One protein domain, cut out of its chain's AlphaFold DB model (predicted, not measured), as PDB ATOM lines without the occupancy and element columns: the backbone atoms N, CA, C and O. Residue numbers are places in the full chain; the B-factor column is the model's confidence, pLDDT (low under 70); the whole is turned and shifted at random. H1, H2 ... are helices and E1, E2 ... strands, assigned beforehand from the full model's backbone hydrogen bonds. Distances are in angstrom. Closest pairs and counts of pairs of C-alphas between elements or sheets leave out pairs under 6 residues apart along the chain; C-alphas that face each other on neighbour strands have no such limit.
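What this domain is: This is residues 116 to 258 and 273 to 301 of the 302 residues of an uncharacterized protein of Thalassoglobus polymorphus (UniProt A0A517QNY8). A twisted four-stranded sheet has two helices, H1 and H4, packed over one face and a short third, H3, across the other, making three layers. H5 runs side by side with H1, and H2 packs at one end of the strands. The 172 printed residues hold E1 H1 E2 E3 H2 H3 H4 H5 E4; the sheet, E2 E3 E1 E4, is antiparallel and the class mixed. It is compact, radius of gyration of the C-alphas 16.3 A, yet elongated, spanning 56 by 33 by 31 A.

How they stand to each other: E1, residues 122 to 127, is an inner strand between E3, residues 176 to 184, and edge strand E4, residues 295 to 300; N 124 and O 180, and N 125 and O 297, are each 2.8 A apart, within hydrogen-bond range. H1, residues 133 to 149, has a height over the sheet of 9.1 A. E2, residues 155 to 164, forms a hairpin with E3, N 158 and O 181 being 2.9 A apart. E1, H1 and E2 make a split strand-helix-strand unit, two strands running the same way with E3 between, its crossover right-handed. H2, residues 197 to 210, only just touches H1, with 3 pairs of C-alphas within 8 A, the closest Asn 147 and Phe 205 at 6.5 A. H3, residues 219 to 225, is on the face opposite H1. H4, residues 234 to 255, touches H1 at a steep tilt of 39 degrees, closest C-alphas Gly 137 and Ala 242, 4.1 A. H5, residues 274 to 292, touches H1 at a shallow tilt of 6 degrees, opposite ways, closest C-alphas Glu 142 and Val 281, 6.9 A. Every O i to N i+4 pair is within hydrogen-bond range in H1, H2, H3 and H5, and 16 of 18 in H4.

Where its parts are: E1 begins at C-alpha 122 (40.409, 11.245, 24.764); E4 ends at C-alpha 300 (38.578, 14.200, 28.338). H4 is 31.9 A long and H5 26.6 A.

The domain as a whole: Residues 259 to 272 are not printed, a gap of 26.9 A between C-alphas 258 and 273. The links E2 to E3 and E3 to H2 are long. Mean pLDDT of the printed part is 72.5; residues 185 to 201 are among those under 70.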
ATOM      1  N   GLY A 116      27.082  15.406  27.313       37.66
ATOM      2  CA  GLY A 116      28.082  16.229  26.603       37.66
ATOM      3  C   GLY A 116      29.362  15.485  26.184       37.66
ATOM      4  O   GLY A 116      30.130  15.983  25.372       37.66
ATOM      5  N   SER A 117      29.597  14.273  26.702       49.91
ATOM      6  CA  SER A 117      30.891  13.562  26.631       49.91
ATOM      7  C   SER A 117      31.101  12.695  25.376       49.91
ATOM      8  O   SER A 117      32.186  12.150  25.164       49.91
ATOM      9  N   ALA A 118      30.096  12.529  24.505       46.69
ATOM     10  CA  ALA A 118      30.185  11.610  23.359       46.69
ATOM     11  C   ALA A 118      31.322  11.945  22.386       46.69
ATOM     12  O   ALA A 118      32.096  11.062  22.004       46.69
ATOM     13  N   SER A 119      31.436  13.226  22.046       52.00
ATOM     14  CA  SER A 119      32.243  13.741  20.942       52.00
ATOM     15  C   SER A 119      33.652  14.183  21.350       52.00
ATOM     16  O   SER A 119      34.529  14.239  20.495       52.00
ATOM     17  N   ALA A 120      33.900  14.423  22.642       62.97
ATOM     18  CA  ALA A 120      35.208  14.832  23.151       62.97
ATOM     19  C   ALA A 120      36.296  13.772  22.858       62.97
ATOM     20  O   ALA A 120      36.104  12.592  23.209       62.97
ATOM     21  N   PRO A 121      37.435  14.139  22.242       70.69
ATOM     22  CA  PRO A 121      38.558  13.227  22.092       70.69
ATOM     23  C   PRO A 121      39.149  12.882  23.463       70.69
ATOM     24  O   PRO A 121      39.077  13.648  24.427       70.69
ATOM     25  N   LEU A 122      39.722  11.685  23.556       82.69
ATOM     26  CA  LEU A 122      40.409  11.245  24.764       82.69
ATOM     27  C   LEU A 122      41.845  11.784  24.736       82.69
ATOM     28  O   LEU A 122      42.608  11.452  23.833       82.69
ATOM     29  N   CYS A 123      42.220  12.589  25.726       85.00
ATOM     30  CA  CYS A 123      43.589  13.054  25.914       85.00
ATOM     31  C   CYS A 123      44.403  12.005  26.661       85.00
ATOM     32  O   CYS A 123      44.019  11.559  27.745       85.00
ATOM     33  N   MET A 124      45.561  11.659  26.114       89.00
ATOM     34  CA  MET A 124      46.562  10.824  26.762       89.00
ATOM     35  C   MET A 124      47.848  11.627  26.914       89.00
ATOM     36  O   MET A 124      48.548  11.901  25.939       89.00
ATOM     37  N   LEU A 125      48.170  12.007  28.145       88.69
ATOM     38  CA  LEU A 125      49.440  12.640  28.471       88.69
ATOM     39  C   LEU A 125      50.440  11.565  28.870       88.69
ATOM     40  O   LEU A 125      50.163  10.744  29.743       88.69
ATOM     41  N   PHE A 126      51.624  11.615  28.277       88.56
ATOM     42  CA  PHE A 126      52.713  10.700  28.565       88.56
ATOM     43  C   PHE A 126      53.952  11.455  29.022       88.56
ATOM     44  O   PHE A 126      54.315  12.493  28.466       88.56
ATOM     45  N   ARG A 127      54.645  10.862  29.989       88.75
ATOM     46  CA  ARG A 127      56.050  11.118  30.289       88.75
ATOM     47  C   ARG A 127      56.782   9.782  30.152       88.75
ATOM     48  O   ARG A 127      56.684   8.955  31.057       88.75
ATOM     49  N   PRO A 128      57.444   9.529  29.009       79.19
ATOM     50  CA  PRO A 128      58.037   8.232  28.706       79.19
ATOM     51  C   PRO A 128      59.240   7.909  29.590       79.19
ATOM     52  O   PRO A 128      59.453   6.738  29.874       79.19
ATOM     53  N   ASN A 129      60.003   8.919  30.032       83.94
ATOM     54  CA  ASN A 129      61.297   8.759  30.702       83.94
ATOM     55  C   ASN A 129      62.214   7.789  29.925       83.94
ATOM     56  O   ASN A 129      62.795   8.198  28.923       83.94
ATOM     57  N   GLN A 130      62.320   6.520  30.335       79.19
ATOM     58  CA  GLN A 130      63.150   5.508  29.661       79.19
ATOM     59  C   GLN A 130      62.375   4.654  28.640       79.19
ATOM     60  O   GLN A 130      62.970   3.855  27.916       79.19
ATOM     61  N   ALA A 131      61.050   4.802  28.561       74.94
ATOM     62  CA  ALA A 131      60.222   4.041  27.637       74.94
ATOM     63  C   ALA A 131      60.501   4.437  26.180       74.94
ATOM     64  O   ALA A 131      60.427   5.601  25.785       74.94
ATOM     65  N   THR A 132      60.773   3.433  25.352       76.69
ATOM     66  CA  THR A 132      61.000   3.604  23.916       76.69
ATOM     67  C   THR A 132      59.702   3.931  23.173       76.69
ATOM     68  O   THR A 132      58.610   3.515  23.572       76.69
ATOM     69  N   ALA A 133      59.818   4.574  22.005       75.75
ATOM     70  CA  ALA A 133      58.682   4.801  21.102       75.75
ATOM     71  C   ALA A 133      57.946   3.496  20.736       75.75
ATOM     72  O   ALA A 133      56.736   3.491  20.531       75.75
ATOM     73  N   MET A 134      58.660   2.364  20.693       74.12
ATOM     74  CA  MET A 134      58.056   1.053  20.464       74.12
ATOM     75  C   MET A 134      57.154   0.619  21.624       74.12
ATOM     76  O   MET A 134      56.040   0.169  21.378       74.12
ATOM     77  N   GLN A 135      57.614   0.751  22.870       73.31
ATOM     78  CA  GLN A 135      56.832   0.369  24.052       73.31
ATOM     79  C   GLN A 135      55.585   1.243  24.203       73.31
ATOM     80  O   GLN A 135      54.497   0.721  24.445       73.31
ATOM     81  N   VAL A 136      55.720   2.554  23.977       79.69
ATOM     82  CA  VAL A 136      54.573   3.472  23.942       79.69
ATOM     83  C   VAL A 136      53.628   3.104  22.792       79.69
ATOM     84  O   VAL A 136      52.423   3.002  22.999       79.69
ATOM     85  N   GLY A 137      54.153   2.828  21.595       77.44
ATOM     86  CA  GLY A 137      53.342   2.421  20.444       77.44
ATOM     87  C   GLY A 137      52.569   1.116  20.671       77.44
ATOM     88  O   GLY A 137      51.417   1.009  20.260       77.44
ATOM     89  N   LEU A 138      53.157   0.140  21.372       76.88
ATOM     90  CA  LEU A 138      52.474  -1.101  21.757       76.88
ATOM     91  C   LEU A 138      51.354  -0.854  22.773       76.88
ATOM     92  O   LEU A 138      50.290  -1.461  22.658       76.88
ATOM     93  N   LEU A 139      51.562   0.052  23.730       80.31
ATOM     94  CA  LEU A 139      50.514   0.468  24.663       80.31
ATOM     95  C   LEU A 139      49.341   1.122  23.918       80.31
ATOM     96  O   LEU A 139      48.195   0.725  24.118       80.31
ATOM     97  N   LEU A 140      49.620   2.071  23.017       85.94
ATOM     98  CA  LEU A 140      48.601   2.715  22.179       85.94
ATOM     99  C   LEU A 140      47.863   1.698  21.295       85.94
ATOM    100  O   LEU A 140      46.640   1.747  21.163       85.94
ATOM    101  N   PHE A 141      48.583   0.728  20.729       82.12
ATOM    102  CA  PHE A 141      47.982  -0.371  19.977       82.12
ATOM    103  C   PHE A 141      47.033  -1.214  20.840       82.12
ATOM    104  O   PHE A 141      45.908  -1.473  20.420       82.12
ATOM    105  N   GLU A 142      47.434  -1.610  22.051       80.19
ATOM    106  CA  GLU A 142      46.567  -2.380  22.954       80.19
ATOM    107  C   GLU A 142      45.331  -1.574  23.384       80.19
ATOM    108  O   GLU A 142      44.238  -2.130  23.449       80.19
ATOM    109  N   ILE A 143      45.453  -0.258  23.572       83.31
ATOM    110  CA  ILE A 143      44.310   0.638  23.817       83.31
ATOM    111  C   ILE A 143      43.364   0.685  22.599       83.31
ATOM    112  O   ILE A 143      42.145   0.583  22.755       83.31
ATOM    113  N   SER A 144      43.896   0.786  21.375       81.88
ATOM    114  CA  SER A 144      43.088   0.742  20.142       81.88
ATOM    115  C   SER A 144      42.389  -0.607  19.957       81.88
ATOM    116  O   SER A 144      41.207  -0.679  19.612       81.88
ATOM    117  N   LYS A 145      43.099  -1.699  20.240       81.06
ATOM    118  CA  LYS A 145      42.554  -3.053  20.210       81.06
ATOM    119  C   LYS A 145      41.435  -3.226  21.235       81.06
ATOM    120  O   LYS A 145      40.389  -3.774  20.896       81.06
ATOM    121  N   LEU A 146      41.626  -2.711  22.447       77.50
ATOM    122  CA  LEU A 146      40.617  -2.717  23.498       77.50
ATOM    123  C   LEU A 146      39.329  -2.039  23.004       77.50
ATOM    124  O   LEU A 146      38.254  -2.629  23.092       77.50
ATOM    125  N   ASN A 147      39.434  -0.863  22.377       78.62
ATOM    126  CA  ASN A 147      38.279  -0.190  21.779       78.62
ATOM    127  C   ASN A 147      37.521  -1.076  20.768       78.62
ATOM    128  O   ASN A 147      36.290  -1.133  20.812       78.62
ATOM    129  N   ARG A 148      38.233  -1.815  19.905       73.75
ATOM    130  CA  ARG A 148      37.614  -2.765  18.958       73.75
ATOM    131  C   ARG A 148      36.879  -3.896  19.668       73.75
ATOM    132  O   ARG A 148      35.768  -4.254  19.282       73.75
ATOM    133  N   GLU A 149      37.469  -4.447  20.724       73.44
ATOM    134  CA  GLU A 149      36.870  -5.535  21.507       73.44
ATOM    135  C   GLU A 149      35.585  -5.094  22.236       73.44
ATOM    136  O   GLU A 149      34.640  -5.883  22.365       73.44
ATOM    137  N   PHE A 150      35.502  -3.816  22.612       68.50
ATOM    138  CA  PHE A 150      34.291  -3.182  23.143       68.50
ATOM    139  C   PHE A 150      33.225  -2.856  22.085       68.50
ATOM    140  O   PHE A 150      32.108  -2.478  22.440       68.50
ATOM    141  N   GLY A 151      33.516  -3.067  20.800       64.31
ATOM    142  CA  GLY A 151      32.596  -2.814  19.690       64.31
ATOM    143  C   GLY A 151      32.792  -1.469  18.990       64.31
ATOM    144  O   GLY A 151      31.935  -1.089  18.194       64.31
ATOM    145  N   GLY A 152      33.888  -0.758  19.271       67.62
ATOM    146  CA  GLY A 152      34.346   0.389  18.483       67.62
ATOM    147  C   GLY A 152      35.091  -0.025  17.204       67.62
ATOM    148  O   GLY A 152      35.275  -1.209  16.922       67.62
ATOM    149  N   GLY A 153      35.519   0.960  16.411       66.75
ATOM    150  CA  GLY A 153      36.262   0.754  15.153       66.75
ATOM    151  C   GLY A 153      37.783   0.746  15.323       66.75
ATOM    152  O   GLY A 153      38.525   0.516  14.373       66.75
ATOM    153  N   GLY A 154      38.269   0.962  16.543       73.75
ATOM    154  CA  GLY A 154      39.665   1.255  16.837       73.75
ATOM    155  C   GLY A 154      39.890   2.746  17.043       73.75
ATOM    156  O   GLY A 154      38.981   3.563  16.892       73.75
ATOM    157  N   VAL A 155      41.121   3.079  17.414       78.44
ATOM    158  CA  VAL A 155      41.510   4.431  17.807       78.44
ATOM    159  C   VAL A 155      42.594   4.952  16.871       78.44
ATOM    160  O   VAL A 155      43.588   4.266  16.615       78.44
ATOM    161  N   ARG A 156      42.396   6.174  16.378       81.25
ATOM    162  CA  ARG A 156      43.418   6.980  15.710       81.25
ATOM    163  C   ARG A 156      44.080   7.893  16.732       81.25
ATOM    164  O   ARG A 156      43.389   8.459  17.575       81.25
ATOM    165  N   PHE A 157      45.396   8.036  16.645       84.19
ATOM    166  CA  PHE A 157      46.184   8.793  17.609       84.19
ATOM    167  C   PHE A 157      46.872   9.971  16.926       84.19
ATOM    168  O   PHE A 157      47.682   9.771  16.024       84.19
ATOM    169  N   GLU A 158      46.608  11.188  17.388       82.94
ATOM    170  CA  GLU A 158      47.268  12.398  16.898       82.94
ATOM    171  C   GLU A 158      48.118  13.030  17.998       82.94
ATOM    172  O   GLU A 158      47.670  13.212  19.125       82.94
ATOM    173  N   VAL A 159      49.367  13.379  17.688       84.75
ATOM    174  CA  VAL A 159      50.223  14.103  18.635       84.75
ATOM    175  C   VAL A 159      49.829  15.579  18.614       84.75
ATOM    176  O   VAL A 159      50.112  16.282  17.644       84.75
ATOM    177  N   ASN A 160      49.222  16.070  19.694       81.62
ATOM    178  CA  ASN A 160      48.811  17.470  19.788       81.62
ATOM    179  C   ASN A 160      49.979  18.368  20.236       81.62
ATOM    180  O   ASN A 160      50.364  19.332  19.563       81.62
ATOM    181  N   HIS A 161      50.587  18.052  21.381       80.56
ATOM    182  CA  HIS A 161      51.601  18.904  22.004       80.56
ATOM    183  C   HIS A 161      52.766  18.095  22.554       80.56
ATOM    184  O   HIS A 161      52.567  17.114  23.259       80.56
ATOM    185  N   VAL A 162      53.984  18.576  22.313       83.75
ATOM    186  CA  VAL A 162      55.211  18.057  22.926       83.75
ATOM    187  C   VAL A 162      55.815  19.173  23.767       83.75
ATOM    188  O   VAL A 162      55.871  20.333  23.339       83.75
ATOM    189  N   ARG A 163      56.208  18.846  24.995       85.69
ATOM    190  CA  ARG A 163      56.726  19.795  25.975       85.69
ATOM    191  C   ARG A 163      57.951  19.242  26.700       85.69
ATOM    192  O   ARG A 163      58.119  18.034  26.826       85.69
ATOM    193  N   LEU A 164      58.782  20.140  27.215       84.25
ATOM    194  CA  LEU A 164      59.953  19.830  28.036       84.25
ATOM    195  C   LEU A 164      59.823  20.442  29.432       84.25
ATOM    196  O   LEU A 164      59.359  21.576  29.585       84.25
ATOM    197  N   SER A 165      60.261  19.712  30.458       82.94
ATOM    198  CA  SER A 165      60.286  20.219  31.837       82.94
ATOM    199  C   SER A 165      61.128  21.495  31.971       82.94
ATOM    200  O   SER A 165      62.208  21.595  31.387       82.94
ATOM    201  N   LYS A 166      60.681  22.452  32.792       70.81
ATOM    202  CA  LYS A 166      61.490  23.616  33.186       70.81
ATOM    203  C   LYS A 166      62.446  23.212  34.316       70.81
ATOM    204  O   LYS A 166      61.986  22.924  35.415       70.81
ATOM    205  N   GLY A 167      63.758  23.214  34.073       65.50
ATOM    206  CA  GLY A 167      64.770  22.952  35.108       65.50
ATOM    207  C   GLY A 167      66.130  22.532  34.546       65.50
ATOM    208  O   GLY A 167      66.280  22.414  33.332       65.50
ATOM    209  N   LYS A 168      67.119  22.296  35.427       51.03
ATOM    210  CA  LYS A 168      68.380  21.630  35.054       51.03
ATOM    211  C   LYS A 168      68.040  20.218  34.584       51.03
ATOM    212  O   LYS A 168      67.712  19.361  35.399       51.03
ATOM    213  N   GLN A 169      68.045  20.022  33.274       60.38
ATOM    214  CA  GLN A 169      67.835  18.716  32.669       60.38
ATOM    215  C   GLN A 169      69.158  17.965  32.641       60.38
ATOM    216  O   GLN A 169      70.211  18.565  32.415       60.38
ATOM    217  N   ASP A 170      69.088  16.657  32.855       61.00
ATOM    218  CA  ASP A 170      70.167  15.782  32.435       61.00
ATOM    219  C   ASP A 170      70.173  15.770  30.895       61.00
ATOM    220  O   ASP A 170      69.162  15.379  30.302       61.00
ATOM    221  N   PRO A 171      71.248  16.225  30.226       58.59
ATOM    222  CA  PRO A 171      71.325  16.193  28.769       58.59
ATOM    223  C   PRO A 171      71.211  14.771  28.199       58.59
ATOM    224  O   PRO A 171      70.841  14.627  27.037       58.59
ATOM    225  N   ALA A 172      71.475  13.726  28.996       55.72
ATOM    226  CA  ALA A 172      71.294  12.337  28.580       55.72
ATOM    227  C   ALA A 172      69.820  11.883  28.592       55.72
ATOM    228  O   ALA A 172      69.443  10.997  27.825       55.72
ATOM    229  N   HIS A 173      68.973  12.498  29.426       61.09
ATOM    230  CA  HIS A 173      67.569  12.118  29.601       61.09
ATOM    231  C   HIS A 173      66.675  13.361  29.718       61.09
ATOM    232  O   HIS A 173      66.243  13.727  30.819       61.09
ATOM    233  N   PRO A 174      66.368  14.026  28.586       65.44
ATOM    234  CA  PRO A 174      65.461  15.159  28.594       65.44
ATOM    235  C   PRO A 174      64.098  14.712  29.125       65.44
ATOM    236  O   PRO A 174      63.515  13.722  28.680       65.44
ATOM    237  N   ASN A 175      63.582  15.453  30.101       80.44
ATOM    238  CA  ASN A 175      62.294  15.164  30.711       80.44
ATOM    239  C   ASN A 175      61.165  15.640  29.779       80.44
ATOM    240  O   ASN A 175      60.663  16.766  29.901       80.44
ATOM    241  N   VAL A 176      60.864  14.795  28.792       84.44
ATOM    242  CA  VAL A 176      59.879  15.016  27.730       84.44
ATOM    243  C   VAL A 176      58.485  14.660  28.216       84.44
ATOM    244  O   VAL A 176      58.269  13.637  28.864       84.44
ATOM    245  N   PHE A 177      57.520  15.476  27.814       86.38
ATOM    246  CA  PHE A 177      56.108  15.173  27.915       86.38
ATOM    247  C   PHE A 177      55.461  15.296  26.545       86.38
ATOM    248  O   PHE A 177      55.794  16.203  25.781       86.38
ATOM    249  N   PHE A 178      54.492  14.445  26.241       86.88
ATOM    250  CA  PHE A 178      53.686  14.615  25.040       86.88
ATOM    251  C   PHE A 178      52.223  14.260  25.282       86.88
ATOM    252  O   PHE A 178      51.903  13.379  26.075       86.88
ATOM    253  N   ALA A 179      51.350  14.993  24.601       86.19
ATOM    254  CA  ALA A 179      49.911  14.817  24.596       86.19
ATOM    255  C   ALA A 179      49.493  14.172  23.275       86.19
ATOM    256  O   ALA A 179      49.808  14.694  22.200       86.19
ATOM    257  N   VAL A 180      48.789  13.052  23.378       85.88
ATOM    258  CA  VAL A 180      48.192  12.331  22.258       85.88
ATOM    259  C   VAL A 180      46.680  12.411  22.384       85.88
ATOM    260  O   VAL A 180      46.122  12.070  23.423       85.88
ATOM    261  N   GLU A 181      46.022  12.835  21.321       84.62
ATOM    262  CA  GLU A 181      44.573  12.817  21.196       84.62
ATOM    263  C   GLU A 181      44.144  11.522  20.521       84.62
ATOM    264  O   GLU A 181      44.664  11.136  19.474       84.62
ATOM    265  N   ALA A 182      43.214  10.825  21.158       83.50
ATOM    266  CA  ALA A 182      42.658   9.569  20.700       83.50
ATOM    267  C   ALA A 182      41.244   9.794  20.151       83.50
ATOM    268  O   ALA A 182      40.328  10.180  20.887       83.50
ATOM    269  N   PHE A 183      41.074   9.498  18.864       76.81
ATOM    270  CA  PHE A 183      39.825   9.623  18.117       76.81
ATOM    271  C   PHE A 183      39.277   8.244  17.752       76.81
ATOM    272  O   PHE A 183      40.039   7.345  17.393       76.81
ATOM    273  N   SER A 184      37.957   8.071  17.800       72.06
ATOM    274  CA  SER A 184      37.330   6.826  17.341       72.06
ATOM    275  C   SER A 184      37.356   6.736  15.812       72.06
ATOM    276  O   SER A 184      37.019   7.699  15.132       72.06
ATOM    277  N   LEU A 185      37.672   5.560  15.263       64.12
ATOM    278  CA  LEU A 185      37.618   5.262  13.820       64.12
ATOM    279  C   LEU A 185      36.190   4.965  13.305       64.12
ATOM    280  O   LEU A 185      36.023   4.346  12.256       64.12
ATOM    281  N   THR A 186      35.143   5.333  14.046       59.38
ATOM    282  CA  THR A 186      33.747   4.977  13.722       59.38
ATOM    283  C   THR A 186      32.942   6.163  13.219       59.38
ATOM    284  O   THR A 186      33.051   7.235  13.815       59.38
ATOM    285  N   PRO A 187      32.058   5.969  12.223       49.25
ATOM    286  CA  PRO A 187      31.105   6.998  11.832       49.25
ATOM    287  C   PRO A 187      30.212   7.362  13.028       49.25
ATOM    288  O   PRO A 187      29.602   6.500  13.674       49.25
ATOM    289  N   LEU A 188      30.182   8.660  13.340       49.81
ATOM    290  CA  LEU A 188      29.528   9.219  14.527       49.81
ATOM    291  C   LEU A 188      27.999   9.070  14.483       49.81
ATOM    292  O   LEU A 188      27.347   9.064  15.526       49.81
ATOM    293  N   VAL A 189      27.431   8.895  13.288       46.44
ATOM    294  CA  VAL A 189      25.988   8.911  13.050       46.44
ATOM    295  C   VAL A 189      25.615   7.796  12.074       46.44
ATOM    296  O   VAL A 189      26.296   7.582  11.069       46.44
ATOM    297  N   ALA A 190      24.560   7.041  12.383       50.56
ATOM    298  CA  ALA A 190      23.941   6.153  11.404       50.56
ATOM    299  C   ALA A 190      23.190   6.982  10.345       50.56
ATOM    300  O   ALA A 190      22.894   8.154  10.554       50.56
ATOM    301  N   TYR A 191      22.858   6.385   9.198       44.03
ATOM    302  CA  TYR A 191      22.171   7.081   8.096       44.03
ATOM    303  C   TYR A 191      20.828   7.728   8.508       44.03
ATOM    304  O   TYR A 191      20.320   8.608   7.822       44.03
ATOM    305  N   ASP A 192      20.260   7.307   9.639       48.91
ATOM    306  CA  ASP A 192      19.008   7.798  10.217       48.91
ATOM    307  C   ASP A 192      19.181   8.933  11.247       48.91
ATOM    308  O   ASP A 192      18.206   9.335  11.880       48.91
ATOM    309  N   GLY A 193      20.396   9.456  11.441       45.34
ATOM    310  CA  GLY A 193      20.648  10.532  12.406       45.34
ATOM    311  C   GLY A 193      20.794  10.059  13.856       45.34
ATOM    312  O   GLY A 193      21.032  10.884  14.739       45.34
ATOM    313  N   THR A 194      20.673   8.755  14.135       51.50
ATOM    314  CA  THR A 194      20.828   8.226  15.496       51.50
ATOM    315  C   THR A 194      22.302   7.998  15.857       51.50
ATOM    316  O   THR A 194      23.106   7.622  14.991       51.50
ATOM    317  N   PRO A 195      22.688   8.190  17.139       56.16
ATOM    318  CA  PRO A 195      23.994   7.781  17.638       56.16
ATOM    319  C   PRO A 195      24.234   6.314  17.306       56.16
ATOM    320  O   PRO A 195      23.484   5.433  17.738       56.16
ATOM    321  N   SER A 196      25.290   6.036  16.546       63.72
ATOM    322  CA  SER A 196      25.618   4.656  16.219       63.72
ATOM    323  C   SER A 196      25.887   3.880  17.519       63.72
ATOM    324  O   SER A 196      26.444   4.410  18.483       63.72
ATOM    325  N   ARG A 197      25.533   2.588  17.572       64.00
ATOM    326  CA  ARG A 197      25.897   1.714  18.717       64.00
ATOM    327  C   ARG A 197      27.403   1.758  19.026       64.00
ATOM    328  O   ARG A 197      27.818   1.499  20.150       64.00
ATOM    329  N   GLN A 198      28.203   2.093  18.019       63.81
ATOM    330  CA  GLN A 198      29.643   2.289  18.102       63.81
ATOM    331  C   GLN A 198      30.028   3.560  18.880       63.81
ATOM    332  O   GLN A 198      30.982   3.515  19.654       63.81
ATOM    333  N   LEU A 199      29.267   4.654  18.766       66.31
ATOM    334  CA  LEU A 199      29.472   5.866  19.569       66.31
ATOM    335  C   LEU A 199      29.236   5.602  21.063       66.31
ATOM    336  O   LEU A 199      30.042   5.998  21.902       66.31
ATOM    337  N   GLN A 200      28.175   4.864  21.397       68.75
ATOM    338  CA  GLN A 200      27.898   4.460  22.781       68.75
ATOM    339  C   GLN A 200      28.996   3.537  23.336       68.75
ATOM    340  O   GLN A 200      29.384   3.644  24.501       68.75
ATOM    341  N   ALA A 201      29.539   2.647  22.498       69.50
ATOM    342  CA  ALA A 201      30.679   1.810  22.863       69.50
ATOM    343  C   ALA A 201      31.951   2.641  23.111       69.50
ATOM    344  O   ALA A 201      32.671   2.377  24.074       69.50
ATOM    345  N   TRP A 202      32.203   3.672  22.297       73.19
ATOM    346  CA  TRP A 202      33.310   4.613  22.495       73.19
ATOM    347  C   TRP A 202      33.183   5.399  23.801       73.19
ATOM    348  O   TRP A 202      34.146   5.490  24.558       73.19
ATOM    349  N   GLN A 203      31.991   5.915  24.103       73.38
ATOM    350  CA  GLN A 203      31.720   6.599  25.368       73.38
ATOM    351  C   GLN A 203      32.027   5.710  26.566       73.38
ATOM    352  O   GLN A 203      32.795   6.094  27.445       73.38
ATOM    353  N   ARG A 204      31.469   4.498  26.566       73.25
ATOM    354  CA  ARG A 204      31.684   3.540  27.644       73.25
ATOM    355  C   ARG A 204      33.165   3.215  27.817       73.25
ATOM    356  O   ARG A 204      33.662   3.216  28.937       73.25
ATOM    357  N   PHE A 205      33.867   2.992  26.710       76.81
ATOM    358  CA  PHE A 205      35.305   2.764  26.710       76.81
ATOM    359  C   PHE A 205      36.080   3.938  27.332       76.81
ATOM    360  O   PHE A 205      36.922   3.709  28.196       76.81
ATOM    361  N   LYS A 206      35.780   5.189  26.948       79.31
ATOM    362  CA  LYS A 206      36.428   6.379  27.521       79.31
ATOM    363  C   LYS A 206      36.212   6.463  29.029       79.31
ATOM    364  O   LYS A 206      37.179   6.641  29.764       79.31
ATOM    365  N   SER A 207      34.973   6.290  29.492       75.38
ATOM    366  CA  SER A 207      34.654   6.311  30.924       75.38
ATOM    367  C   SER A 207      35.403   5.218  31.687       75.38
ATOM    368  O   SER A 207      35.996   5.496  32.726       75.38
ATOM    369  N   GLU A 208      35.432   3.989  31.164       73.44
ATOM    370  CA  GLU A 208      36.149   2.873  31.792       73.44
ATOM    371  C   GLU A 208      37.672   3.112  31.833       73.44
ATOM    372  O   GLU A 208      38.320   2.791  32.831       73.44
ATOM    373  N   LEU A 209      38.247   3.730  30.796       76.06
ATOM    374  CA  LEU A 209      39.675   4.042  30.742       76.06
ATOM    375  C   LEU A 209      40.059   5.190  31.693       76.06
ATOM    376  O   LEU A 209      41.041   5.071  32.422       76.06
ATOM    377  N   VAL A 210      39.286   6.280  31.731       77.31
ATOM    378  CA  VAL A 210      39.541   7.445  32.606       77.31
ATOM    379  C   VAL A 210      39.398   7.075  34.085       77.31
ATOM    380  O   VAL A 210      40.210   7.495  34.909       77.31
ATOM    381  N   MET A 211      38.407   6.242  34.417       69.12
ATOM    382  CA  MET A 211      38.167   5.765  35.784       69.12
ATOM    383  C   MET A 211      39.146   4.668  36.229       69.12
ATOM    384  O   MET A 211      39.117   4.249  37.389       69.12
ATOM    385  N   SER A 212      40.005   4.178  35.334       69.00
ATOM    386  CA  SER A 212      40.996   3.159  35.668       69.00
ATOM    387  C   SER A 212      42.119   3.715  36.555       69.00
ATOM    388  O   SER A 212      42.413   4.909  36.579       69.00
ATOM    389  N   SER A 213      42.825   2.830  37.264       64.25
ATOM    390  CA  SER A 213      43.978   3.194  38.103       64.25
ATOM    391  C   SER A 213      45.232   3.588  37.302       64.25
ATOM    392  O   SER A 213      46.330   3.614  37.855       64.25
ATOM    393  N   LEU A 214      45.102   3.807  35.991       68.38
ATOM    394  CA  LEU A 214      46.204   4.076  35.068       68.38
ATOM    395  C   LEU A 214      46.696   5.531  35.110       68.38
ATOM    396  O   LEU A 214      47.720   5.848  34.507       68.38
ATOM    397  N   THR A 215      45.971   6.397  35.814       77.69
ATOM    398  CA  THR A 215      46.092   7.852  35.727       77.69
ATOM    399  C   THR A 215      46.992   8.431  36.825       77.69
ATOM    400  O   THR A 215      46.683   8.341  38.014       77.69
ATOM    401  N   ASP A 216      48.081   9.098  36.441       82.88
ATOM    402  CA  ASP A 216      48.874   9.955  37.327       82.88
ATOM    403  C   ASP A 216      48.254  11.360  37.389       82.88
ATOM    404  O   ASP A 216      48.284  12.128  36.427       82.88
ATOM    405  N   LYS A 217      47.688  11.723  38.544       80.12
ATOM    406  CA  LYS A 217      47.031  13.025  38.761       80.12
ATOM    407  C   LYS A 217      48.001  14.212  38.808       80.12
ATOM    408  O   LYS A 217      47.571  15.357  38.718       80.12
ATOM    409  N   THR A 218      49.296  13.966  38.994       83.50
ATOM    410  CA  THR A 218      50.316  15.027  39.068       83.50
ATOM    411  C   THR A 218      50.842  15.424  37.691       83.50
ATOM    412  O   THR A 218      51.225  16.577  37.489       83.50
ATOM    413  N   LEU A 219      50.765  14.507  36.723       84.62
ATOM    414  CA  LEU A 219      51.340  14.668  35.392       84.62
ATOM    415  C   LEU A 219      50.733  15.834  34.601       84.62
ATOM    416  O   LEU A 219      51.455  16.546  33.910       84.62
ATOM    417  N   GLU A 220      49.429  16.069  34.732       84.62
ATOM    418  CA  GLU A 220      48.737  17.180  34.070       84.62
ATOM    419  C   GLU A 220      49.267  18.548  34.533       84.62
ATOM    420  O   GLU A 220      49.556  19.434  33.725       84.62
ATOM    421  N   LYS A 221      49.479  18.712  35.847       84.44
ATOM    422  CA  LYS A 221      50.041  19.947  36.414       84.44
ATOM    423  C   LYS A 221      51.467  20.184  35.922       84.44
ATOM    424  O   LYS A 221      51.825  21.324  35.621       84.44
ATOM    425  N   ASP A 222      52.267  19.126  35.831       84.38
ATOM    426  CA  ASP A 222      53.648  19.203  35.349       84.38
ATOM    427  C   ASP A 222      53.706  19.522  33.852       84.38
ATOM    428  O   ASP A 222      54.477  20.389  33.431       84.38
ATOM    429  N   PHE A 223      52.828  18.905  33.057       84.88
ATOM    430  CA  PHE A 223      52.669  19.190  31.634       84.88
ATOM    431  C   PHE A 223      52.319  20.661  31.381       84.88
ATOM    432  O   PHE A 223      52.918  21.321  30.527       84.88
ATOM    433  N   ASN A 224      51.393  21.216  32.163       83.94
ATOM    434  CA  ASN A 224      50.974  22.609  32.020       83.94
ATOM    435  C   ASN A 224      52.086  23.610  32.368       83.94
ATOM    436  O   ASN A 224      52.149  24.683  31.767       83.94
ATOM    437  N   LYS A 225      53.012  23.242  33.262       84.75
ATOM    438  CA  LYS A 225      54.200  24.046  33.602       84.75
ATOM    439  C   LYS A 225      55.342  23.916  32.584       84.75
ATOM    440  O   LYS A 225      56.210  24.794  32.538       84.75
ATOM    441  N   ALA A 226      55.361  22.837  31.803       85.12
ATOM    442  CA  ALA A 226      56.393  22.529  30.817       85.12
ATOM    443  C   ALA A 226      56.368  23.486  29.605       85.12
ATOM    444  O   ALA A 226      55.350  24.102  29.288       85.12
ATOM    445  N   VAL A 227      57.508  23.622  28.923       83.75
ATOM    446  CA  VAL A 227      57.685  24.511  27.762       83.75
ATOM    447  C   VAL A 227      57.366  23.757  26.482       83.75
ATOM    448  O   VAL A 227      57.905  22.678  26.258       83.75
ATOM    449  N   LYS A 228      56.514  24.333  25.630       81.56
ATOM    450  CA  LYS A 228      56.212  23.785  24.304       81.56
ATOM    451  C   LYS A 228      57.454  23.824  23.418       81.56
ATOM    452  O   LYS A 228      58.099  24.865  23.321       81.56
ATOM    453  N   VAL A 229      57.754  22.708  22.762       77.69
ATOM    454  CA  VAL A 229      58.846  22.627  21.785       77.69
ATOM    455  C   VAL A 229      58.320  22.707  20.346       77.69
ATOM    456  O   VAL A 229      57.153  22.375  20.106       77.69
ATOM    457  N   PRO A 230      59.149  23.158  19.383       74.38
ATOM    458  CA  PRO A 230      58.826  23.094  17.958       74.38
ATOM    459  C   PRO A 230      58.567  21.657  17.489       74.38
ATOM    460  O   PRO A 230      59.047  20.701  18.097       74.38
ATOM    461  N   ARG A 231      57.831  21.507  16.380       65.62
ATOM    462  CA  ARG A 231      57.489  20.191  15.806       65.62
ATOM    463  C   ARG A 231      58.712  19.370  15.390       65.62
ATOM    464  O   ARG A 231      58.666  18.154  15.521       65.62
ATOM    465  N   ASP A 232      59.784  20.031  14.963       67.94
ATOM    466  CA  ASP A 232      60.994  19.382  14.437       67.94
ATOM    467  C   ASP A 232      62.010  19.016  15.533       67.94
ATOM    468  O   ASP A 232      63.129  18.606  15.247       67.94
ATOM    469  N   HIS A 233      61.644  19.190  16.804       75.62
ATOM    470  CA  HIS A 233      62.503  18.856  17.933       75.62
ATOM    471  C   HIS A 233      62.579  17.331  18.135       75.62
ATOM    472  O   HIS A 233      61.555  16.653  18.071       75.62
ATOM    473  N   ASP A 234      63.747  16.789  18.499       68.31
ATOM    474  CA  ASP A 234      63.975  15.335  18.653       68.31
ATOM    475  C   ASP A 234      62.968  14.644  19.588       68.31
ATOM    476  O   ASP A 234      62.490  13.539  19.339       68.31
ATOM    477  N   ALA A 235      62.569  15.339  20.655       70.06
ATOM    478  CA  ALA A 235      61.513  14.916  21.578       70.06
ATOM    479  C   ALA A 235      60.165  14.595  20.895       70.06
ATOM    480  O   ALA A 235      59.422  13.735  21.368       70.06
ATOM    481  N   ALA A 236      59.840  15.272  19.792       71.75
ATOM    482  CA  ALA A 236      58.618  15.034  19.036       71.75
ATOM    483  C   ALA A 236      58.709  13.768  18.171       71.75
ATOM    484  O   ALA A 236      57.696  13.096  17.979       71.75
ATOM    485  N   ILE A 237      59.915  13.384  17.736       74.25
ATOM    486  CA  ILE A 237      60.154  12.170  16.940       74.25
ATOM    487  C   ILE A 237      59.657  10.934  17.691       74.25
ATOM    488  O   ILE A 237      59.002  10.085  17.099       74.25
ATOM    489  N   ILE A 238      59.892  10.852  19.005       73.00
ATOM    490  CA  ILE A 238      59.437   9.726  19.838       73.00
ATOM    491  C   ILE A 238      57.907   9.617  19.827       73.00
ATOM    492  O   ILE A 238      57.372   8.520  19.658       73.00
ATOM    493  N   ALA A 239      57.207  10.742  19.988       77.81
ATOM    494  CA  ALA A 239      55.748  10.776  20.019       77.81
ATOM    495  C   ALA A 239      55.152  10.395  18.654       77.81
ATOM    496  O   ALA A 239      54.294   9.516  18.586       77.81
ATOM    497  N   PHE A 240      55.653  10.995  17.569       82.00
ATOM    498  CA  PHE A 240      55.205  10.691  16.207       82.00
ATOM    499  C   PHE A 240      55.530   9.252  15.794       82.00
ATOM    500  O   PHE A 240      54.730   8.593  15.135       82.00
ATOM    501  N   GLU A 241      56.684   8.728  16.202       79.75
ATOM    502  CA  GLU A 241      57.064   7.349  15.910       79.75
ATOM    503  C   GLU A 241      56.194   6.346  16.677       79.75
ATOM    504  O   GLU A 241      55.816   5.309  16.125       79.75
ATOM    505  N   ALA A 242      55.834   6.649  17.928       78.56
ATOM    506  CA  ALA A 242      54.941   5.813  18.721       78.56
ATOM    507  C   ALA A 242      53.530   5.743  18.115       78.56
ATOM    508  O   ALA A 242      52.995   4.641  17.952       78.56
ATOM    509  N   THR A 243      52.947   6.885  17.727       81.56
ATOM    510  CA  THR A 243      51.621   6.914  17.086       81.56
ATOM    511  C   THR A 243      51.651   6.223  15.724       81.56
ATOM    512  O   THR A 243      50.832   5.338  15.478       81.56
ATOM    513  N   ARG A 244      52.665   6.494  14.889       80.31
ATOM    514  CA  ARG A 244      52.862   5.830  13.589       80.31
ATOM    515  C   ARG A 244      52.953   4.309  13.721       80.31
ATOM    516  O   ARG A 244      52.392   3.572  12.910       80.31
ATOM    517  N   ARG A 245      53.662   3.803  14.735       74.69
ATOM    518  CA  ARG A 245      53.769   2.355  14.994       74.69
ATOM    519  C   ARG A 245      52.435   1.742  15.400       74.69
ATOM    520  O   ARG A 245      52.108   0.665  14.902       74.69
ATOM    521  N   ALA A 246      51.675   2.420  16.257       77.25
ATOM    522  CA  ALA A 246      50.344   1.975  16.656       77.25
ATOM    523  C   ALA A 246      49.387   1.916  15.452       77.25
ATOM    524  O   ALA A 246      48.704   0.912  15.254       77.25
ATOM    525  N   GLU A 247      49.399   2.940  14.596       76.12
ATOM    526  CA  GLU A 247      48.599   2.987  13.365       76.12
ATOM    527  C   GLU A 247      48.992   1.885  12.372       76.12
ATOM    528  O   GLU A 247      48.139   1.149  11.876       76.12
ATOM    529  N   ASN A 248      50.292   1.686  12.138       73.25
ATOM    530  CA  ASN A 248      50.782   0.614  11.270       73.25
ATOM    531  C   ASN A 248      50.373  -0.780  11.770       73.25
ATOM    532  O   ASN A 248      50.041  -1.657  10.967       73.25
ATOM    533  N   ALA A 249      50.392  -1.002  13.087       65.56
ATOM    534  CA  ALA A 249      49.931  -2.250  13.690       65.56
ATOM    535  C   ALA A 249      48.406  -2.428  13.543       65.56
ATOM    536  O   ALA A 249      47.949  -3.524  13.208       65.56
ATOM    537  N   ASN A 250      47.630  -1.351  13.704       65.94
ATOM    538  CA  ASN A 250      46.179  -1.358  13.486       65.94
ATOM    539  C   ASN A 250      45.815  -1.735  12.040       65.94
ATOM    540  O   ASN A 250      44.959  -2.603  11.839       65.94
ATOM    541  N   ASN A 251      46.513  -1.163  11.052       61.78
ATOM    542  CA  ASN A 251      46.270  -1.398   9.624       61.78
ATOM    543  C   ASN A 251      46.590  -2.843   9.195       61.78
ATOM    544  O   ASN A 251      45.841  -3.449   8.426       61.78
ATOM    545  N   LYS A 252      47.665  -3.439   9.731       59.16
ATOM    546  CA  LYS A 252      48.010  -4.856   9.481       59.16
ATOM    547  C   LYS A 252      46.974  -5.833  10.053       59.16
ATOM    548  O   LYS A 252      46.773  -6.924   9.519       59.16
ATOM    549  N   CYS A 253      46.305  -5.451  11.140       52.19
ATOM    550  CA  CYS A 253      45.240  -6.260  11.725       52.19
ATOM    551  C   CYS A 253      43.959  -6.233  10.867       52.19
ATOM    552  O   CYS A 253      43.245  -7.230  10.807       52.19
ATOM    553  N   GLU A 254      43.681  -5.123  10.177       50.34
ATOM    554  CA  GLU A 254      42.516  -4.985   9.288       50.34
ATOM    555  C   GLU A 254      42.697  -5.698   7.948       50.34
ATOM    556  O   GLU A 254      41.759  -6.318   7.447       50.34
ATOM    557  N   SER A 255      43.906  -5.676   7.376       42.81
ATOM    558  CA  SER A 255      44.192  -6.405   6.133       42.81
ATOM    559  C   SER A 255      44.020  -7.919   6.289       42.81
ATOM    560  O   SER A 255      43.611  -8.585   5.343       42.81
ATOM    561  N   SER A 256      44.232  -8.448   7.497       41.88
ATOM    562  CA  SER A 256      44.054  -9.870   7.824       41.88
ATOM    563  C   SER A 256      42.582 -10.294   7.967       41.88
ATOM    564  O   SER A 256      42.283 -11.485   7.975       41.88
ATOM    565  N   GLN A 257      41.642  -9.345   8.076       44.19
ATOM    566  CA  GLN A 257      40.200  -9.630   8.149       44.19
ATOM    567  C   GLN A 257      39.502  -9.614   6.778       44.19
ATOM    568  O   GLN A 257      38.318  -9.946   6.696       44.19
ATOM    569  N   LYS A 258      40.208  -9.257   5.695       42.44
ATOM    570  CA  LYS A 258      39.617  -9.098   4.353       42.44
ATOM    571  C   LYS A 258      39.330 -10.410   3.603       42.44
ATOM    572  O   LYS A 258      38.687 -10.356   2.561       42.44
ATOM    573  N   THR A 273      35.828 -10.660  30.297       63.97
ATOM    574  CA  THR A 273      35.070  -9.565  30.906       63.97
ATOM    575  C   THR A 273      35.838  -8.264  30.650       63.97
ATOM    576  O   THR A 273      37.069  -8.272  30.573       63.97
ATOM    577  N   SER A 274      35.128  -7.148  30.488       64.81
ATOM    578  CA  SER A 274      35.728  -5.815  30.308       64.81
ATOM    579  C   SER A 274      36.848  -5.548  31.322       64.81
ATOM    580  O   SER A 274      37.912  -5.038  30.983       64.81
ATOM    581  N   GLU A 275      36.646  -6.018  32.551       66.56
ATOM    582  CA  GLU A 275      37.612  -5.998  33.646       66.56
ATOM    583  C   GLU A 275      38.914  -6.750  33.339       66.56
ATOM    584  O   GLU A 275      39.989  -6.237  33.628       66.56
ATOM    585  N   GLN A 276      38.861  -7.942  32.735       68.00
ATOM    586  CA  GLN A 276      40.062  -8.702  32.363       68.00
ATOM    587  C   GLN A 276      40.871  -7.988  31.278       68.00
ATOM    588  O   GLN A 276      42.103  -7.991  31.314       68.00
ATOM    589  N   GLN A 277      40.188  -7.360  30.322       68.56
ATOM    590  CA  GLN A 277      40.838  -6.662  29.216       68.56
ATOM    591  C   GLN A 277      41.456  -5.333  29.685       68.56
ATOM    592  O   GLN A 277      42.604  -5.034  29.356       68.56
ATOM    593  N   LEU A 278      40.755  -4.587  30.545       70.44
ATOM    594  CA  LEU A 278      41.301  -3.406  31.221       70.44
ATOM    595  C   LEU A 278      42.456  -3.768  32.156       70.44
ATOM    596  O   LEU A 278      43.457  -3.056  32.188       70.44
ATOM    597  N   LYS A 279      42.368  -4.898  32.869       73.25
ATOM    598  CA  LYS A 279      43.456  -5.403  33.716       73.25
ATOM    599  C   LYS A 279      44.715  -5.679  32.902       73.25
ATOM    600  O   LYS A 279      45.792  -5.316  33.351       73.25
ATOM    601  N   ARG A 280      44.593  -6.223  31.687       71.06
ATOM    602  CA  ARG A 280      45.738  -6.443  30.789       71.06
ATOM    603  C   ARG A 280      46.454  -5.138  30.429       71.06
ATOM    604  O   ARG A 280      47.677  -5.080  30.527       71.06
ATOM    605  N   VAL A 281      45.718  -4.093  30.041       72.44
ATOM    606  CA  VAL A 281      46.304  -2.756  29.799       72.44
ATOM    607  C   VAL A 281      46.897  -2.200  31.099       72.44
ATOM    608  O   VAL A 281      48.015  -1.689  31.104       72.44
ATOM    609  N   GLY A 282      46.191  -2.401  32.215       71.62
ATOM    610  CA  GLY A 282      46.638  -2.165  33.587       71.62
ATOM    611  C   GLY A 282      48.023  -2.720  33.896       71.62
ATOM    612  O   GLY A 282      48.894  -2.007  34.391       71.62
ATOM    613  N   ASP A 283      48.224  -3.995  33.584       70.81
ATOM    614  CA  ASP A 283      49.452  -4.727  33.855       70.81
ATOM    615  C   ASP A 283      50.601  -4.247  32.955       70.81
ATOM    616  O   ASP A 283      51.716  -4.082  33.446       70.81
ATOM    617  N   ILE A 284      50.328  -3.920  31.684       72.38
ATOM    618  CA  ILE A 284      51.317  -3.323  30.767       72.38
ATOM    619  C   ILE A 284      51.779  -1.958  31.281       72.38
ATOM    620  O   ILE A 284      52.979  -1.700  31.353       72.38
ATOM    621  N   VAL A 285      50.847  -1.083  31.672       74.12
ATOM    622  CA  VAL A 285      51.204   0.239  32.207       74.12
ATOM    623  C   VAL A 285      51.969   0.099  33.517       74.12
ATOM    624  O   VAL A 285      52.963   0.791  33.705       74.12
ATOM    625  N   ARG A 286      51.559  -0.809  34.413       75.06
ATOM    626  CA  ARG A 286      52.272  -1.049  35.676       75.06
ATOM    627  C   ARG A 286      53.691  -1.560  35.433       75.06
ATOM    628  O   ARG A 286      54.615  -1.082  36.083       75.06
ATOM    629  N   TYR A 287      53.865  -2.475  34.482       74.12
ATOM    630  CA  TYR A 287      55.177  -2.956  34.059       74.12
ATOM    631  C   TYR A 287      56.043  -1.805  33.531       74.12
ATOM    632  O   TYR A 287      57.128  -1.575  34.049       74.12
ATOM    633  N   LEU A 288      55.540  -1.015  32.576       71.19
ATOM    634  CA  LEU A 288      56.286   0.109  32.000       71.19
ATOM    635  C   LEU A 288      56.570   1.223  33.020       71.19
ATOM    636  O   LEU A 288      57.600   1.887  32.938       71.19
ATOM    637  N   LYS A 289      55.683   1.423  33.996       80.12
ATOM    638  CA  LYS A 289      55.904   2.351  35.107       80.12
ATOM    639  C   LYS A 289      57.035   1.879  36.018       80.12
ATOM    640  O   LYS A 289      57.850   2.694  36.425       80.12
ATOM    641  N   ASN A 290      57.092   0.587  36.332       76.06
ATOM    642  CA  ASN A 290      58.117   0.040  37.219       76.06
ATOM    643  C   ASN A 290      59.482  -0.077  36.525       76.06
ATOM    644  O   ASN A 290      60.494   0.269  37.121       76.06
ATOM    645  N   GLU A 291      59.500  -0.534  35.273       74.38
ATOM    646  CA  GLU A 291      60.735  -0.824  34.530       74.38
ATOM    647  C   GLU A 291      61.312   0.398  33.812       74.38
ATOM    648  O   GLU A 291      62.517   0.483  33.609       74.38
ATOM    649  N   CYS A 292      60.462   1.333  33.376       74.56
ATOM    650  CA  CYS A 292      60.877   2.446  32.516       74.56
ATOM    651  C   CYS A 292      60.499   3.831  33.071       74.56
ATOM    652  O   CYS A 292      60.699   4.834  32.381       74.56
ATOM    653  N   ASP A 293      59.922   3.897  34.279       83.31
ATOM    654  CA  ASP A 293      59.321   5.107  34.867       83.31
ATOM    655  C   ASP A 293      58.320   5.790  33.911       83.31
ATOM    656  O   ASP A 293      58.191   7.013  33.885       83.31
ATOM    657  N   LEU A 294      57.594   5.014  33.092       82.69
ATOM    658  CA  LEU A 294      56.531   5.562  32.247       82.69
ATOM    659  C   LEU A 294      55.417   6.123  33.134       82.69
ATOM    660  O   LEU A 294      54.825   5.403  33.943       82.69
ATOM    661  N   ARG A 295      55.059   7.390  32.919       86.69
ATOM    662  CA  ARG A 295      53.872   7.993  33.534       86.69
ATOM    663  C   ARG A 295      52.840   8.345  32.483       86.69
ATOM    664  O   ARG A 295      53.184   8.838  31.410       86.69
ATOM    665  N   MET A 296      51.579   8.104  32.819       87.50
ATOM    666  CA  MET A 296      50.447   8.339  31.934       87.50
ATOM    667  C   MET A 296      49.327   9.042  32.691       87.50
ATOM    668  O   MET A 296      49.085   8.755  33.861       87.50
ATOM    669  N   HIS A 297      48.638   9.953  32.020       85.81
ATOM    670  CA  HIS A 297      47.418  10.577  32.500       85.81
ATOM    671  C   HIS A 297      46.379  10.572  31.383       85.81
ATOM    672  O   HIS A 297      46.720  10.750  30.216       85.81
ATOM    673  N   LEU A 298      45.124  10.345  31.754       84.38
ATOM    674  CA  LEU A 298      43.994  10.214  30.851       84.38
ATOM    675  C   LEU A 298      42.927  11.217  31.272       84.38
ATOM    676  O   LEU A 298      42.493  11.202  32.425       84.38
ATOM    677  N   SER A 299      42.496  12.055  30.339       80.69
ATOM    678  CA  SER A 299      41.431  13.031  30.562       80.69
ATOM    679  C   SER A 299      40.592  13.213  29.304       80.69
ATOM    680  O   SER A 299      40.992  12.838  28.204       80.69
ATOM    681  N   LEU A 300      39.391  13.758  29.466       74.31
ATOM    682  CA  LEU A 300      38.578  14.200  28.338       74.31
ATOM    683  C   LEU A 300      38.980  15.633  27.981       74.31
ATOM    684  O   LEU A 300      39.198  16.444  28.881       74.31
ATOM    685  N   ILE A 301      39.107  15.922  26.687       64.88
ATOM    686  CA  ILE A 301      39.334  17.288  26.198       64.88
ATOM    687  C   ILE A 301      37.968  17.947  26.065       64.88
ATOM    688  O   ILE A 301      37.158  17.496  25.254       64.88
TER     689      ILE A 301